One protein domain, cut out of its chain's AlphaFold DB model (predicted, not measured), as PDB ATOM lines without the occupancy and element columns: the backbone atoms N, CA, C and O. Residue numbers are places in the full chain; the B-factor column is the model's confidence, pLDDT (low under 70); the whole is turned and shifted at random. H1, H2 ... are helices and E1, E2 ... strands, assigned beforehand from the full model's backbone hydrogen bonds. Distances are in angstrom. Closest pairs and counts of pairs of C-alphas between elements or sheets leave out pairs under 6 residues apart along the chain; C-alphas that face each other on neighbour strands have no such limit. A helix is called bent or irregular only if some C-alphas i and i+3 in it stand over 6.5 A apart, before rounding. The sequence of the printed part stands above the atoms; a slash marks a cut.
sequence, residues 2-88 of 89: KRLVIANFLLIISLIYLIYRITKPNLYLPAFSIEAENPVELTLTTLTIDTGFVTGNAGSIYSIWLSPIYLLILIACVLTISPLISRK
ATOM      1  N   LYS A   2      39.475 -92.799  10.141       83.88
ATOM      2  CA  LYS A   2      40.714 -93.266   9.466       83.88
ATOM      3  C   LYS A   2      40.491 -94.359   8.399       83.88
ATOM      4  O   LYS A   2      41.025 -94.259   7.307       83.88
ATOM      5  N   ARG A   3      39.640 -95.358   8.676       85.56
ATOM      6  CA  ARG A   3      39.305 -96.446   7.729       85.56
ATOM      7  C   ARG A   3      38.587 -95.969   6.458       85.56
ATOM      8  O   ARG A   3      38.902 -96.452   5.383       85.56
ATOM      9  N   LEU A   4      37.668 -95.006   6.582       88.62
ATOM     10  CA  LEU A   4      36.959 -94.414   5.438       88.62
ATOM     11  C   LEU A   4      37.899 -93.559   4.585       88.62
ATOM     12  O   LEU A   4      37.820 -93.589   3.364       88.62
ATOM     13  N   VAL A   5      38.830 -92.846   5.225       92.31
ATOM     14  CA  VAL A   5      39.879 -92.101   4.516       92.31
ATOM     15  C   VAL A   5      40.753 -93.059   3.703       92.31
ATOM     16  O   VAL A   5      40.959 -92.823   2.519       92.31
ATOM     17  N   ILE A   6      41.194 -94.175   4.297       93.38
ATOM     18  CA  ILE A   6      41.968 -95.208   3.587       93.38
ATOM     19  C   ILE A   6      41.165 -95.785   2.413       93.38
ATOM     20  O   ILE A   6      41.698 -95.875   1.313       93.38
ATOM     21  N   ALA A   7      39.886 -96.119   2.612       92.12
ATOM     22  CA  ALA A   7      39.025 -96.623   1.541       92.12
ATOM     23  C   ALA A   7      38.933 -95.635   0.365       92.12
ATOM     24  O   ALA A   7      39.124 -96.033  -0.781       92.12
ATOM     25  N   ASN A   8      38.740 -94.341   0.638       93.56
ATOM     26  CA  ASN A   8      38.716 -93.311  -0.404       93.56
ATOM     27  C   ASN A   8      40.054 -93.194  -1.146       93.56
ATOM     28  O   ASN A   8      40.060 -93.101  -2.370       93.56
ATOM     29  N   PHE A   9      41.187 -93.259  -0.440       95.62
ATOM     30  CA  PHE A   9      42.502 -93.277  -1.088       95.62
ATOM     31  C   PHE A   9      42.677 -94.488  -2.011       95.62
ATOM     32  O   PHE A   9      43.159 -94.328  -3.130       95.62
ATOM     33  N   LEU A  10      42.251 -95.682  -1.589       94.38
ATOM     34  CA  LEU A  10      42.309 -96.889  -2.423       94.38
ATOM     35  C   LEU A  10      41.464 -96.753  -3.699       94.38
ATOM     36  O   LEU A  10      41.901 -97.172  -4.773       94.38
ATOM     37  N   LEU A  11      40.286 -96.130  -3.601       94.69
ATOM     38  CA  LEU A  11      39.431 -95.853  -4.758       94.69
ATOM     39  C   LEU A  11      40.068 -94.826  -5.704       94.69
ATOM     40  O   LEU A  11      40.070 -95.031  -6.916       94.69
ATOM     41  N   ILE A  12      40.673 -93.762  -5.168       96.06
ATOM     42  CA  ILE A  12      41.389 -92.761  -5.973       96.06
ATOM     43  C   ILE A  12      42.573 -93.403  -6.706       96.06
ATOM     44  O   ILE A  12      42.727 -93.204  -7.908       96.06
ATOM     45  N   ILE A  13      43.380 -94.218  -6.021       94.50
ATOM     46  CA  ILE A  13      44.511 -94.936  -6.634       94.50
ATOM     47  C   ILE A  13      44.023 -95.872  -7.748       94.50
ATOM     48  O   ILE A  13      44.635 -95.931  -8.815       94.50
ATOM     49  N   SER A  14      42.901 -96.560  -7.529       92.25
ATOM     50  CA  SER A  14      42.271 -97.437  -8.524       92.25
ATOM     51  C   SER A  14      41.857 -96.674  -9.787       92.25
ATOM     52  O   SER A  14      42.131 -97.123 -10.903       92.25
ATOM     53  N   LEU A  15      41.249 -95.496  -9.618       93.00
ATOM     54  CA  LEU A  15      40.865 -94.615 -10.722       93.00
ATOM     55  C   LEU A  15      42.088 -94.090 -11.479       93.00
ATOM     56  O   LEU A  15      42.125 -94.173 -12.703       93.00
ATOM     57  N   ILE A  16      43.106 -93.606 -10.761       93.88
ATOM     58  CA  ILE A  16      44.354 -93.117 -11.366       93.88
ATOM     59  C   ILE A  16      45.018 -94.220 -12.190       93.88
ATOM     60  O   ILE A  16      45.434 -93.976 -13.321       93.88
ATOM     61  N   TYR A  17      45.090 -95.441 -11.655       90.00
ATOM     62  CA  TYR A  17      45.660 -96.579 -12.367       90.00
ATOM     63  C   TYR A  17      44.897 -96.887 -13.660       90.00
ATOM     64  O   TYR A  17      45.527 -97.063 -14.703       90.00
ATOM     65  N   LEU A  18      43.559 -96.923 -13.613       87.75
ATOM     66  CA  LEU A  18      42.731 -97.144 -14.803       87.75
ATOM     67  C   LEU A  18      42.958 -96.063 -15.854       87.75
ATOM     68  O   LEU A  18      43.259 -96.389 -17.001       87.75
ATOM     69  N   ILE A  19      42.877 -94.791 -15.454       88.81
ATOM     70  CA  ILE A  19      43.088 -93.653 -16.354       88.81
ATOM     71  C   ILE A  19      44.465 -93.760 -17.004       88.81
ATOM     72  O   ILE A  19      44.565 -93.711 -18.228       88.81
ATOM     73  N   TYR A  20      45.516 -93.984 -16.212       88.38
ATOM     74  CA  TYR A  20      46.878 -94.133 -16.721       88.38
ATOM     75  C   TYR A  20      47.003 -95.305 -17.701       88.38
ATOM     76  O   TYR A  20      47.606 -95.162 -18.761       88.38
ATOM     77  N   ARG A  21      46.425 -96.469 -17.386       84.62
ATOM     78  CA  ARG A  21      46.497 -97.654 -18.256       84.62
ATOM     79  C   ARG A  21      45.736 -97.479 -19.566       84.62
ATOM     80  O   ARG A  21      46.200 -98.011 -20.569       84.62
ATOM     81  N   ILE A  22      44.623 -96.750 -19.553       82.00
ATOM     82  CA  ILE A  22      43.804 -96.478 -20.741       82.00
ATOM     83  C   ILE A  22      44.442 -95.396 -21.622       82.00
ATOM     84  O   ILE A  22      44.407 -95.511 -22.840       82.00
ATOM     85  N   THR A  23      45.050 -94.365 -21.025       80.88
ATOM     86  CA  THR A  23      45.619 -93.217 -21.766       80.88
ATOM     87  C   THR A  23      47.074 -93.391 -22.192       80.88
ATOM     88  O   THR A  23      47.523 -92.705 -23.104       80.88
ATOM     89  N   LYS A  24      47.836 -94.293 -21.560       74.69
ATOM     90  CA  LYS A  24      49.224 -94.587 -21.950       74.69
ATOM     91  C   LYS A  24      49.378 -95.129 -23.383       74.69
ATOM     92  O   LYS A  24      50.345 -94.731 -24.035       74.69
ATOM     93  N   PRO A  25      48.548 -96.068 -23.876       68.94
ATOM     94  CA  PRO A  25      48.677 -96.531 -25.250       68.94
ATOM     95  C   PRO A  25      48.133 -95.471 -26.219       68.94
ATOM     96  O   PRO A  25      46.971 -95.084 -26.138       68.94
ATOM     97  N   ASN A  26      48.965 -95.030 -27.167       63.75
ATOM     98  CA  ASN A  26      48.492 -94.306 -28.350       63.75
ATOM     99  C   ASN A  26      47.724 -95.301 -29.230       63.75
ATOM    100  O   ASN A  26      48.312 -95.982 -30.069       63.75
ATOM    101  N   LEU A  27      46.426 -95.444 -28.969       63.03
ATOM    102  CA  LEU A  27      45.539 -96.325 -29.720       63.03
ATOM    103  C   LEU A  27      45.140 -95.614 -31.016       63.03
ATOM    104  O   LEU A  27      44.317 -94.699 -31.011       63.03
ATOM    105  N   TYR A  28      45.741 -96.025 -32.129       60.88
ATOM    106  CA  TYR A  28      45.305 -95.596 -33.454       60.88
ATOM    107  C   TYR A  28      44.123 -96.469 -33.865       60.88
ATOM    108  O   TYR A  28      44.298 -97.614 -34.274       60.88
ATOM    109  N   LEU A  29      42.911 -95.943 -33.702       61.06
ATOM    110  CA  LEU A  29      41.706 -96.598 -34.200       61.06
ATOM    111  C   LEU A  29      41.617 -96.374 -35.718       61.06
ATOM    112  O   LEU A  29      41.806 -95.237 -36.167       61.06
ATOM    113  N   PRO A  30      41.342 -97.413 -36.525       56.81
ATOM    114  CA  PRO A  30      41.078 -97.229 -37.942       56.81
ATOM    115  C   PRO A  30      39.862 -96.312 -38.099       56.81
ATOM    116  O   PRO A  30      38.902 -96.388 -37.329       56.81
ATOM    117  N   ALA A  31      39.920 -95.413 -39.080       57.97
ATOM    118  CA  ALA A  31      38.835 -94.492 -39.374       57.97
ATOM    119  C   ALA A  31      37.592 -95.291 -39.800       57.97
ATOM    120  O   ALA A  31      37.498 -95.723 -40.939       57.97
ATOM    121  N   PHE A  32      36.684 -95.507 -38.845       54.31
ATOM    122  CA  PHE A  32      35.320 -96.012 -39.008       54.31
ATOM    123  C   PHE A  32      35.170 -97.197 -39.978       54.31
ATOM    124  O   PHE A  32      34.806 -97.029 -41.139       54.31
ATOM    125  N   SER A  33      35.347 -98.419 -39.467       51.50
ATOM    126  CA  SER A  33      34.722 -99.590 -40.089       51.50
ATOM    127  C   SER A  33      33.260 -99.652 -39.642       51.50
ATOM    128  O   SER A  33      32.973 -99.854 -38.465       51.50
ATOM    129  N   ILE A  34      32.339 -99.440 -40.582       52.22
ATOM    130  CA  ILE A  34      30.879 -99.483 -40.370       52.22
ATOM    131  C   ILE A  34      30.389-100.933 -40.130       52.22
ATOM    132  O   ILE A  34      29.262-101.134 -39.687       52.22
ATOM    133  N   GLU A  35      31.252-101.933 -40.350       57.00
ATOM    134  CA  GLU A  35      30.956-103.368 -40.206       57.00
ATOM    135  C   GLU A  35      31.738-104.066 -39.071       57.00
ATOM    136  O   GLU A  35      31.607-105.274 -38.895       57.00
ATOM    137  N   ALA A  36      32.571-103.349 -38.305       54.31
ATOM    138  CA  ALA A  36      33.439-103.975 -37.303       54.31
ATOM    139  C   ALA A  36      32.722-104.285 -35.978       54.31
ATOM    140  O   ALA A  36      31.987-103.457 -35.436       54.31
ATOM    141  N   GLU A  37      33.014-105.469 -35.429       62.28
ATOM    142  CA  GLU A  37      32.731-105.834 -34.037       62.28
ATOM    143  C   GLU A  37      33.274-104.772 -33.067       62.28
ATOM    144  O   GLU A  37      34.246-104.075 -33.360       62.28
ATOM    145  N   ASN A  38      32.630-104.633 -31.901       67.25
ATOM    146  CA  ASN A  38      33.052-103.676 -30.881       67.25
ATOM    147  C   ASN A  38      34.535-103.917 -30.527       67.25
ATOM    148  O   ASN A  38      34.844-104.970 -29.971       67.25
ATOM    149  N   PRO A  39      35.442-102.954 -30.787       75.06
ATOM    150  CA  PRO A  39      36.877-103.136 -30.571       75.06
ATOM    151  C   PRO A  39      37.241-103.244 -29.087       75.06
ATOM    152  O   PRO A  39      38.394-103.498 -28.753       75.06
ATOM    153  N   VAL A  40      36.286-103.010 -28.184       79.12
ATOM    154  CA  VAL A  40      36.471-103.107 -26.740       79.12
ATOM    155  C   VAL A  40      35.732-104.325 -26.204       79.12
ATOM    156  O   VAL A  40      34.499-104.362 -26.183       79.12
ATOM    157  N   GLU A  41      36.492-105.278 -25.676       84.44
ATOM    158  CA  GLU A  41      35.974-106.460 -24.997       84.44
ATOM    159  C   GLU A  41      36.339-106.414 -23.511       84.44
ATOM    160  O   GLU A  41      37.495-106.215 -23.129       84.44
ATOM    161  N   LEU A  42      35.347-106.607 -22.646       84.25
ATOM    162  CA  LEU A  42      35.546-106.705 -21.206       84.25
ATOM    163  C   LEU A  42      35.357-108.156 -20.769       84.25
ATOM    164  O   LEU A  42      34.249-108.688 -20.823       84.25
ATOM    165  N   THR A  43      36.422-108.765 -20.261       86.50
ATOM    166  CA  THR A  43      36.348-110.034 -19.537       86.50
ATOM    167  C   THR A  43      36.316-109.783 -18.029       86.50
ATOM    168  O   THR A  43      36.474-108.662 -17.542       86.50
ATOM    169  N   LEU A  44      36.153-110.855 -17.253       84.75
ATOM    170  CA  LEU A  44      36.101-110.781 -15.794       84.75
ATOM    171  C   LEU A  44      37.393-110.249 -15.153       84.75
ATOM    172  O   LEU A  44      37.373-109.845 -13.996       84.75
ATOM    173  N   THR A  45      38.525-110.293 -15.856       90.25
ATOM    174  CA  THR A  45      39.829-109.873 -15.320       90.25
ATOM    175  C   THR A  45      40.600-108.954 -16.251       90.25
ATOM    176  O   THR A  45      41.601-108.379 -15.814       90.25
ATOM    177  N   THR A  46      40.165-108.778 -17.494       88.25
ATOM    178  CA  THR A  46      40.868-107.966 -18.485       88.25
ATOM    179  C   THR A  46      39.917-107.065 -19.251       88.25
ATOM    180  O   THR A  46      38.791-107.437 -19.558       88.25
ATOM    181  N   LEU A  47      40.400-105.876 -19.584       87.38
ATOM    182  CA  LEU A  47      39.818-105.030 -20.614       87.38
ATOM    183  C   LEU A  47      40.734-105.122 -21.831       87.38
ATOM    184  O   LEU A  47      41.902-104.731 -21.749       87.38
ATOM    185  N   THR A  48      40.218-105.668 -22.918       85.38
ATOM    186  CA  THR A  48      40.939-105.867 -24.170       85.38
ATOM    187  C   THR A  48      40.463-104.836 -25.183       85.38
ATOM    188  O   THR A  48      39.266-104.600 -25.321       85.38
ATOM    189  N   ILE A  49      41.404-104.195 -25.869       82.06
ATOM    190  CA  ILE A  49      41.131-103.252 -26.950       82.06
ATOM    191  C   ILE A  49      41.837-103.779 -28.196       82.06
ATOM    192  O   ILE A  49      43.071-103.770 -28.248       82.06
ATOM    193  N   ASP A  50      41.067-104.252 -29.170       77.06
ATOM    194  CA  ASP A  50      41.578-104.623 -30.485       77.06
ATOM    195  C   ASP A  50      41.551-103.402 -31.404       77.06
ATOM    196  O   ASP A  50      40.508-102.818 -31.696       77.06
ATOM    197  N   THR A  51      42.732-102.979 -31.842       70.06
ATOM    198  CA  THR A  51      42.878-101.835 -32.745       70.06
ATOM    199  C   THR A  51      42.730-102.216 -34.217       70.06
ATOM    200  O   THR A  51      42.704-101.318 -35.053       70.06
ATOM    201  N   GLY A  52      42.643-103.505 -34.574       59.66
ATOM    202  CA  GLY A  52      42.337-103.976 -35.935       59.66
ATOM    203  C   GLY A  52      43.312-103.542 -37.044       59.66
ATOM    204  O   GLY A  52      43.071-103.827 -38.213       59.66
ATOM    205  N   PHE A  53      44.411-102.853 -36.711       56.97
ATOM    206  CA  PHE A  53      45.287-102.196 -37.690       56.97
ATOM    207  C   PHE A  53      46.104-103.189 -38.530       56.97
ATOM    208  O   PHE A  53      46.487-102.879 -39.656       56.97
ATOM    209  N   VAL A  54      46.380-104.383 -37.992       52.56
ATOM    210  CA  VAL A  54      47.054-105.477 -38.704       52.56
ATOM    211  C   VAL A  54      46.507-106.808 -38.186       52.56
ATOM    212  O   VAL A  54      46.869-107.253 -37.096       52.56
ATOM    213  N   THR A  55      45.651-107.468 -38.965       51.06
ATOM    214  CA  THR A  55      45.200-108.836 -38.674       51.06
ATOM    215  C   THR A  55      46.416-109.764 -38.573       51.06
ATOM    216  O   THR A  55      47.145-109.931 -39.550       51.06
ATOM    217  N   GLY A  56      46.659-110.347 -37.395       53.44
ATOM    218  CA  GLY A  56      47.763-111.289 -37.155       53.44
ATOM    219  C   GLY A  56      49.033-110.702 -36.526       53.44
ATOM    220  O   GLY A  56      50.016-111.431 -36.393       53.44
ATOM    221  N   ASN A  57      49.042-109.430 -36.108       54.31
ATOM    222  CA  ASN A  57      50.189-108.837 -35.412       54.31
ATOM    223  C   ASN A  57      49.927-108.706 -33.902       54.31
ATOM    224  O   ASN A  57      49.002-108.018 -33.483       54.31
ATOM    225  N   ALA A  58      50.777-109.312 -33.066       55.38
ATOM    226  CA  ALA A  58      50.614-109.351 -31.605       55.38
ATOM    227  C   ALA A  58      50.614-107.966 -30.916       55.38
ATOM    228  O   ALA A  58      50.287-107.868 -29.736       55.38
ATOM    229  N   GLY A  59      50.982-106.899 -31.632       58.62
ATOM    230  CA  GLY A  59      50.950-105.519 -31.144       58.62
ATOM    231  C   GLY A  59      49.614-104.785 -31.316       58.62
ATOM    232  O   GLY A  59      49.515-103.654 -30.850       58.62
ATOM    233  N   SER A  60      48.607-105.371 -31.978       64.38
ATOM    234  CA  SER A  60      47.310-104.705 -32.210       64.38
ATOM    235  C   SER A  60      46.310-104.874 -31.060       64.38
ATOM    236  O   SER A  60      45.345-104.111 -30.983       64.38
ATOM    237  N   ILE A  61      46.546-105.840 -30.165       73.88
ATOM    238  CA  ILE A  61      45.653-106.185 -29.055       73.88
ATOM    239  C   ILE A  61      46.242-105.652 -27.749       73.88
ATOM    240  O   ILE A  61      47.254-106.143 -27.243       73.88
ATOM    241  N   TYR A  62      45.577-104.661 -27.165       79.62
ATOM    242  CA  TYR A  62      45.976-104.068 -25.893       79.62
ATOM    243  C   TYR A  62      45.160-104.663 -24.755       79.62
ATOM    244  O   TYR A  62      43.953-104.474 -24.680       79.62
ATOM    245  N   SER A  63      45.832-105.353 -23.833       84.94
ATOM    246  CA  SER A  63      45.195-105.936 -22.648       84.94
ATOM    247  C   SER A  63      45.524-105.146 -21.382       84.94
ATOM    248  O   SER A  63      46.685-104.970 -20.989       84.94
ATOM    249  N   ILE A  64      44.485-104.684 -20.698       88.69
ATOM    250  CA  ILE A  64      44.568-104.018 -19.402       88.69
ATOM    251  C   ILE A  64      44.119-105.008 -18.333       88.69
ATOM    252  O   ILE A  64      43.005-105.517 -18.365       88.69
ATOM    253  N   TRP A  65      44.995-105.277 -17.367       89.25
ATOM    254  CA  TRP A  65      44.710-106.212 -16.284       89.25
ATOM    255  C   TRP A  65      43.933-105.523 -15.157       89.25
ATOM    256  O   TRP A  65      44.409-104.543 -14.580       89.25
ATOM    257  N   LEU A  66      42.745-106.042 -14.847       92.00
ATOM    258  CA  LEU A  66      41.794-105.450 -13.906       92.00
ATOM    259  C   LEU A  66      41.849-106.059 -12.500       92.00
ATOM    260  O   LEU A  66      41.449-105.405 -11.540       92.00
ATOM    261  N   SER A  67      42.386-107.275 -12.339       91.25
ATOM    262  CA  SER A  67      42.415-107.968 -11.039       91.25
ATOM    263  C   SER A  67      43.037-107.152  -9.894       91.25
ATOM    264  O   SER A  67      42.453-107.147  -8.808       91.25
ATOM    265  N   PRO A  68      44.154-106.415 -10.090       89.00
ATOM    266  CA  PRO A  68      44.707-105.578  -9.026       89.00
ATOM    267  C   PRO A  68      43.729-104.488  -8.570       89.00
ATOM    268  O   PRO A  68      43.623-104.219  -7.379       89.00
ATOM    269  N   ILE A  69      42.968-103.902  -9.498       92.69
ATOM    270  CA  ILE A  69      41.971-102.872  -9.188       92.69
ATOM    271  C   ILE A  69      40.812-103.476  -8.395       92.69
ATOM    272  O   ILE A  69      40.406-102.917  -7.377       92.69
ATOM    273  N   TYR A  70      40.302-104.634  -8.821       91.75
ATOM    274  CA  TYR A  70      39.210-105.303  -8.112       91.75
ATOM    275  C   TYR A  70      39.581-105.652  -6.675       91.75
ATOM    276  O   TYR A  70      38.751-105.495  -5.782       91.75
ATOM    277  N   LEU A  71      40.834-106.041  -6.427       93.38
ATOM    278  CA  LEU A  71      41.325-106.267  -5.071       93.38
ATOM    279  C   LEU A  71      41.279-104.984  -4.225       93.38
ATOM    280  O   LEU A  71      40.803-105.017  -3.090       93.38
ATOM    281  N   LEU A  72      41.733-103.849  -4.766       93.62
ATOM    282  CA  LEU A  72      41.706-102.568  -4.049       93.62
ATOM    283  C   LEU A  72      40.275-102.104  -3.754       93.62
ATOM    284  O   LEU A  72      39.991-101.663  -2.637       93.62
ATOM    285  N   ILE A  73      39.368-102.253  -4.722       94.19
ATOM    286  CA  ILE A  73      37.943-101.947  -4.552       94.19
ATOM    287  C   ILE A  73      37.331-102.854  -3.480       94.19
ATOM    288  O   ILE A  73      36.643-102.364  -2.587       94.19
ATOM    289  N   LEU A  74      37.626-104.157  -3.507       95.12
ATOM    290  CA  LEU A  74      37.132-105.108  -2.512       95.12
ATOM    291  C   LEU A  74      37.581-104.721  -1.097       95.12
ATOM    292  O   LEU A  74      36.758-104.672  -0.180       95.12
ATOM    293  N   ILE A  75      38.862-104.386  -0.916       94.75
ATOM    294  CA  ILE A  75      39.394-103.917   0.372       94.75
ATOM    295  C   ILE A  75      38.681-102.631   0.810       94.75
ATOM    296  O   ILE A  75      38.286-102.514   1.974       94.75
ATOM    297  N   ALA A  76      38.459-101.683  -0.105       93.75
ATOM    298  CA  ALA A  76      37.730-100.452   0.189       93.75
ATOM    299  C   ALA A  76      36.275-100.726   0.627       93.75
ATOM    300  O   ALA A  76      35.810-100.144   1.615       93.75
ATOM    301  N   CYS A  77      35.574-101.655  -0.032       93.56
ATOM    302  CA  CYS A  77      34.231-102.093   0.354       93.56
ATOM    303  C   CYS A  77      34.222-102.710   1.758       93.56
ATOM    304  O   CYS A  77      33.413-102.311   2.599       93.56
ATOM    305  N   VAL A  78      35.152-103.624   2.052       94.00
ATOM    306  CA  VAL A  78      35.269-104.253   3.377       94.00
ATOM    307  C   VAL A  78      35.525-103.204   4.460       94.00
ATOM    308  O   VAL A  78      34.848-103.212   5.490       94.00
ATOM    309  N   LEU A  79      36.442-102.260   4.232       91.69
ATOM    310  CA  LEU A  79      36.738-101.182   5.184       91.69
ATOM    311  C   LEU A  79      35.533-100.269   5.447       91.69
ATOM    312  O   LEU A  79      35.377 -99.769   6.564       91.69
ATOM    313  N   THR A  80      34.690-100.073   4.435       91.38
ATOM    314  CA  THR A  80      33.489 -99.232   4.514       91.38
ATOM    315  C   THR A  80      32.345 -99.942   5.242       91.38
ATOM    316  O   THR A  80      31.690 -99.337   6.089       91.38
ATOM    317  N   ILE A  81      32.131-101.234   4.971       90.69
ATOM    318  CA  ILE A  81      30.995-102.013   5.497       90.69
ATOM    319  C   ILE A  81      31.292-102.610   6.884       90.69
ATOM    320  O   ILE A  81      30.397-102.687   7.728       90.69
ATOM    321  N   SER A  82      32.544-102.984   7.164       88.44
ATOM    322  CA  SER A  82      32.992-103.538   8.456       88.44
ATOM    323  C   SER A  82      32.435-102.802   9.692       88.44
ATOM    324  O   SER A  82      31.890-103.467  10.579       88.44
ATOM    325  N   PRO A  83      32.502-101.458   9.788       83.75
ATOM    326  CA  PRO A  83      31.955-100.746  10.940       83.75
ATOM    327  C   PRO A  83      30.425-100.818  11.048       83.75
ATOM    328  O   PRO A  83      29.924-100.757  12.165       83.75
ATOM    329  N   LEU A  84      29.675-100.971   9.949       81.31
ATOM    330  CA  LEU A  84      28.214-101.142  10.008       81.31
ATOM    331  C   LEU A  84      27.833-102.509  10.589       81.31
ATOM    332  O   LEU A  84      26.879-102.601  11.358       81.31
ATOM    333  N   ILE A  85      28.593-103.554  10.256       80.50
ATOM    334  CA  ILE A  85      28.374-104.913  10.777       80.50
ATOM    335  C   ILE A  85      28.732-104.974  12.266       80.50
ATOM    336  O   ILE A  85      27.976-105.520  13.064       80.50
ATOM    337  N   SER A  86      29.852-104.358  12.657       71.88
ATOM    338  CA  SER A  86      30.312-104.332  14.053       71.88
ATOM    339  C   SER A  86      29.411-103.528  14.991       71.88
ATOM    340  O   SER A  86      29.518-103.708  16.196       71.88
ATOM    341  N   ARG A  87      28.577-102.618  14.476       61.88
ATOM    342  CA  ARG A  87      27.684-101.778  15.294       61.88
ATOM    343  C   ARG A  87      26.328-102.433  15.579       61.88
ATOM    344  O   ARG A  87      25.563-101.890  16.364       61.88
ATOM    345  N   LYS A  88      26.010-103.530  14.881       57.59
ATOM    346  CA  LYS A  88      24.758-104.296  15.019       57.59
ATOM    347  C   LYS A  88      24.887-105.535  15.919       57.59
ATOM    348  O   LYS A  88      23.858-106.127  16.230       57.59
TER     349      LYS A  88
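This is residues 2 to 88 of the 89 residues of an uncharacterized protein of Bacillus sp. es.036 (UniProt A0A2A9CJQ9). The model is a long rod, with two long helices, H1 and H2, side by side in one part and a small sheet of three strands, E1, E2 and E3, toward the other end. H2 follows directly on E3 and leads away from the sheet, while H1 runs the opposite way along H2 and only grazes the sheet with its residues 18 to 22. The 87 printed residues hold two named helices and three named strands, in the order H1 E1 E2 E3 H2; the sheet's order is E1 - E2 - E3, antiparallel throughout, and the class is mixed, helices and strands. The whole is only just loose, close to extended, with a radius of gyration of the C-alphas of 18.0 A and spans of 57 by 22 by 22 A.

E1, residues 40 to 42, E2, residues 46 to 50, and E3, residues 61 to 65, form a meander, each strand the antiparallel neighbour of the one before. E1 and E2 are a hairpin at 162 degrees between their directions, with N 41 and O 48 within hydrogen-bond range at 2.9 A. E2 and E3 are a hairpin at 165 degrees, with N 49 and O 62 at 2.8 A and N 64 and O 47 at 2.8 A. H1, residues 2 to 23, only grazes the sheet; its closest C-alpha pair with E3 is that of Arg 21 and Ile 64, 6.7 A apart. H2, residues 67 to 86, is not on the sheet, and E1 and H2 are apart. H1 and H2 touch, the closest C-alphas being those of Ala 7 and Ala 76, 4.3 A apart. They run opposite ways at a shallow tilt of 19 degrees. Every O i to N i+4 pair is within hydrogen-bond range in H1, and 14 of 16 are in H2.

E1 measures 6.7 A from first to last C-alpha, E2 12.5 A and E3 12.8 A. H1 measures 31.6 A, from C-alpha 2 at (40.714, -93.266, 9.466) to C-alpha 23 at (45.619, -93.217, -21.766). H2 measures 28.1 A and ends with C-alpha 86 at (30.312, -104.332, 14.053). H2 has a kink of 29 degrees near residue 80 and is only just irregular: C-alphas 80 and 83 are 6.8 A apart.

The two C-alphas farthest apart are those of Val 54 and Lys 88, at 58.2 A. The printed part has no cut. The link from H1 to E1 is long, with 16 residues; E2 to E3 is short, and E1 to E2 and E3 to H2 are tight. The mean pLDDT of the printed part is 79.3, with residues 25 to 38, 52 to 60 and 87 to 88 under 70.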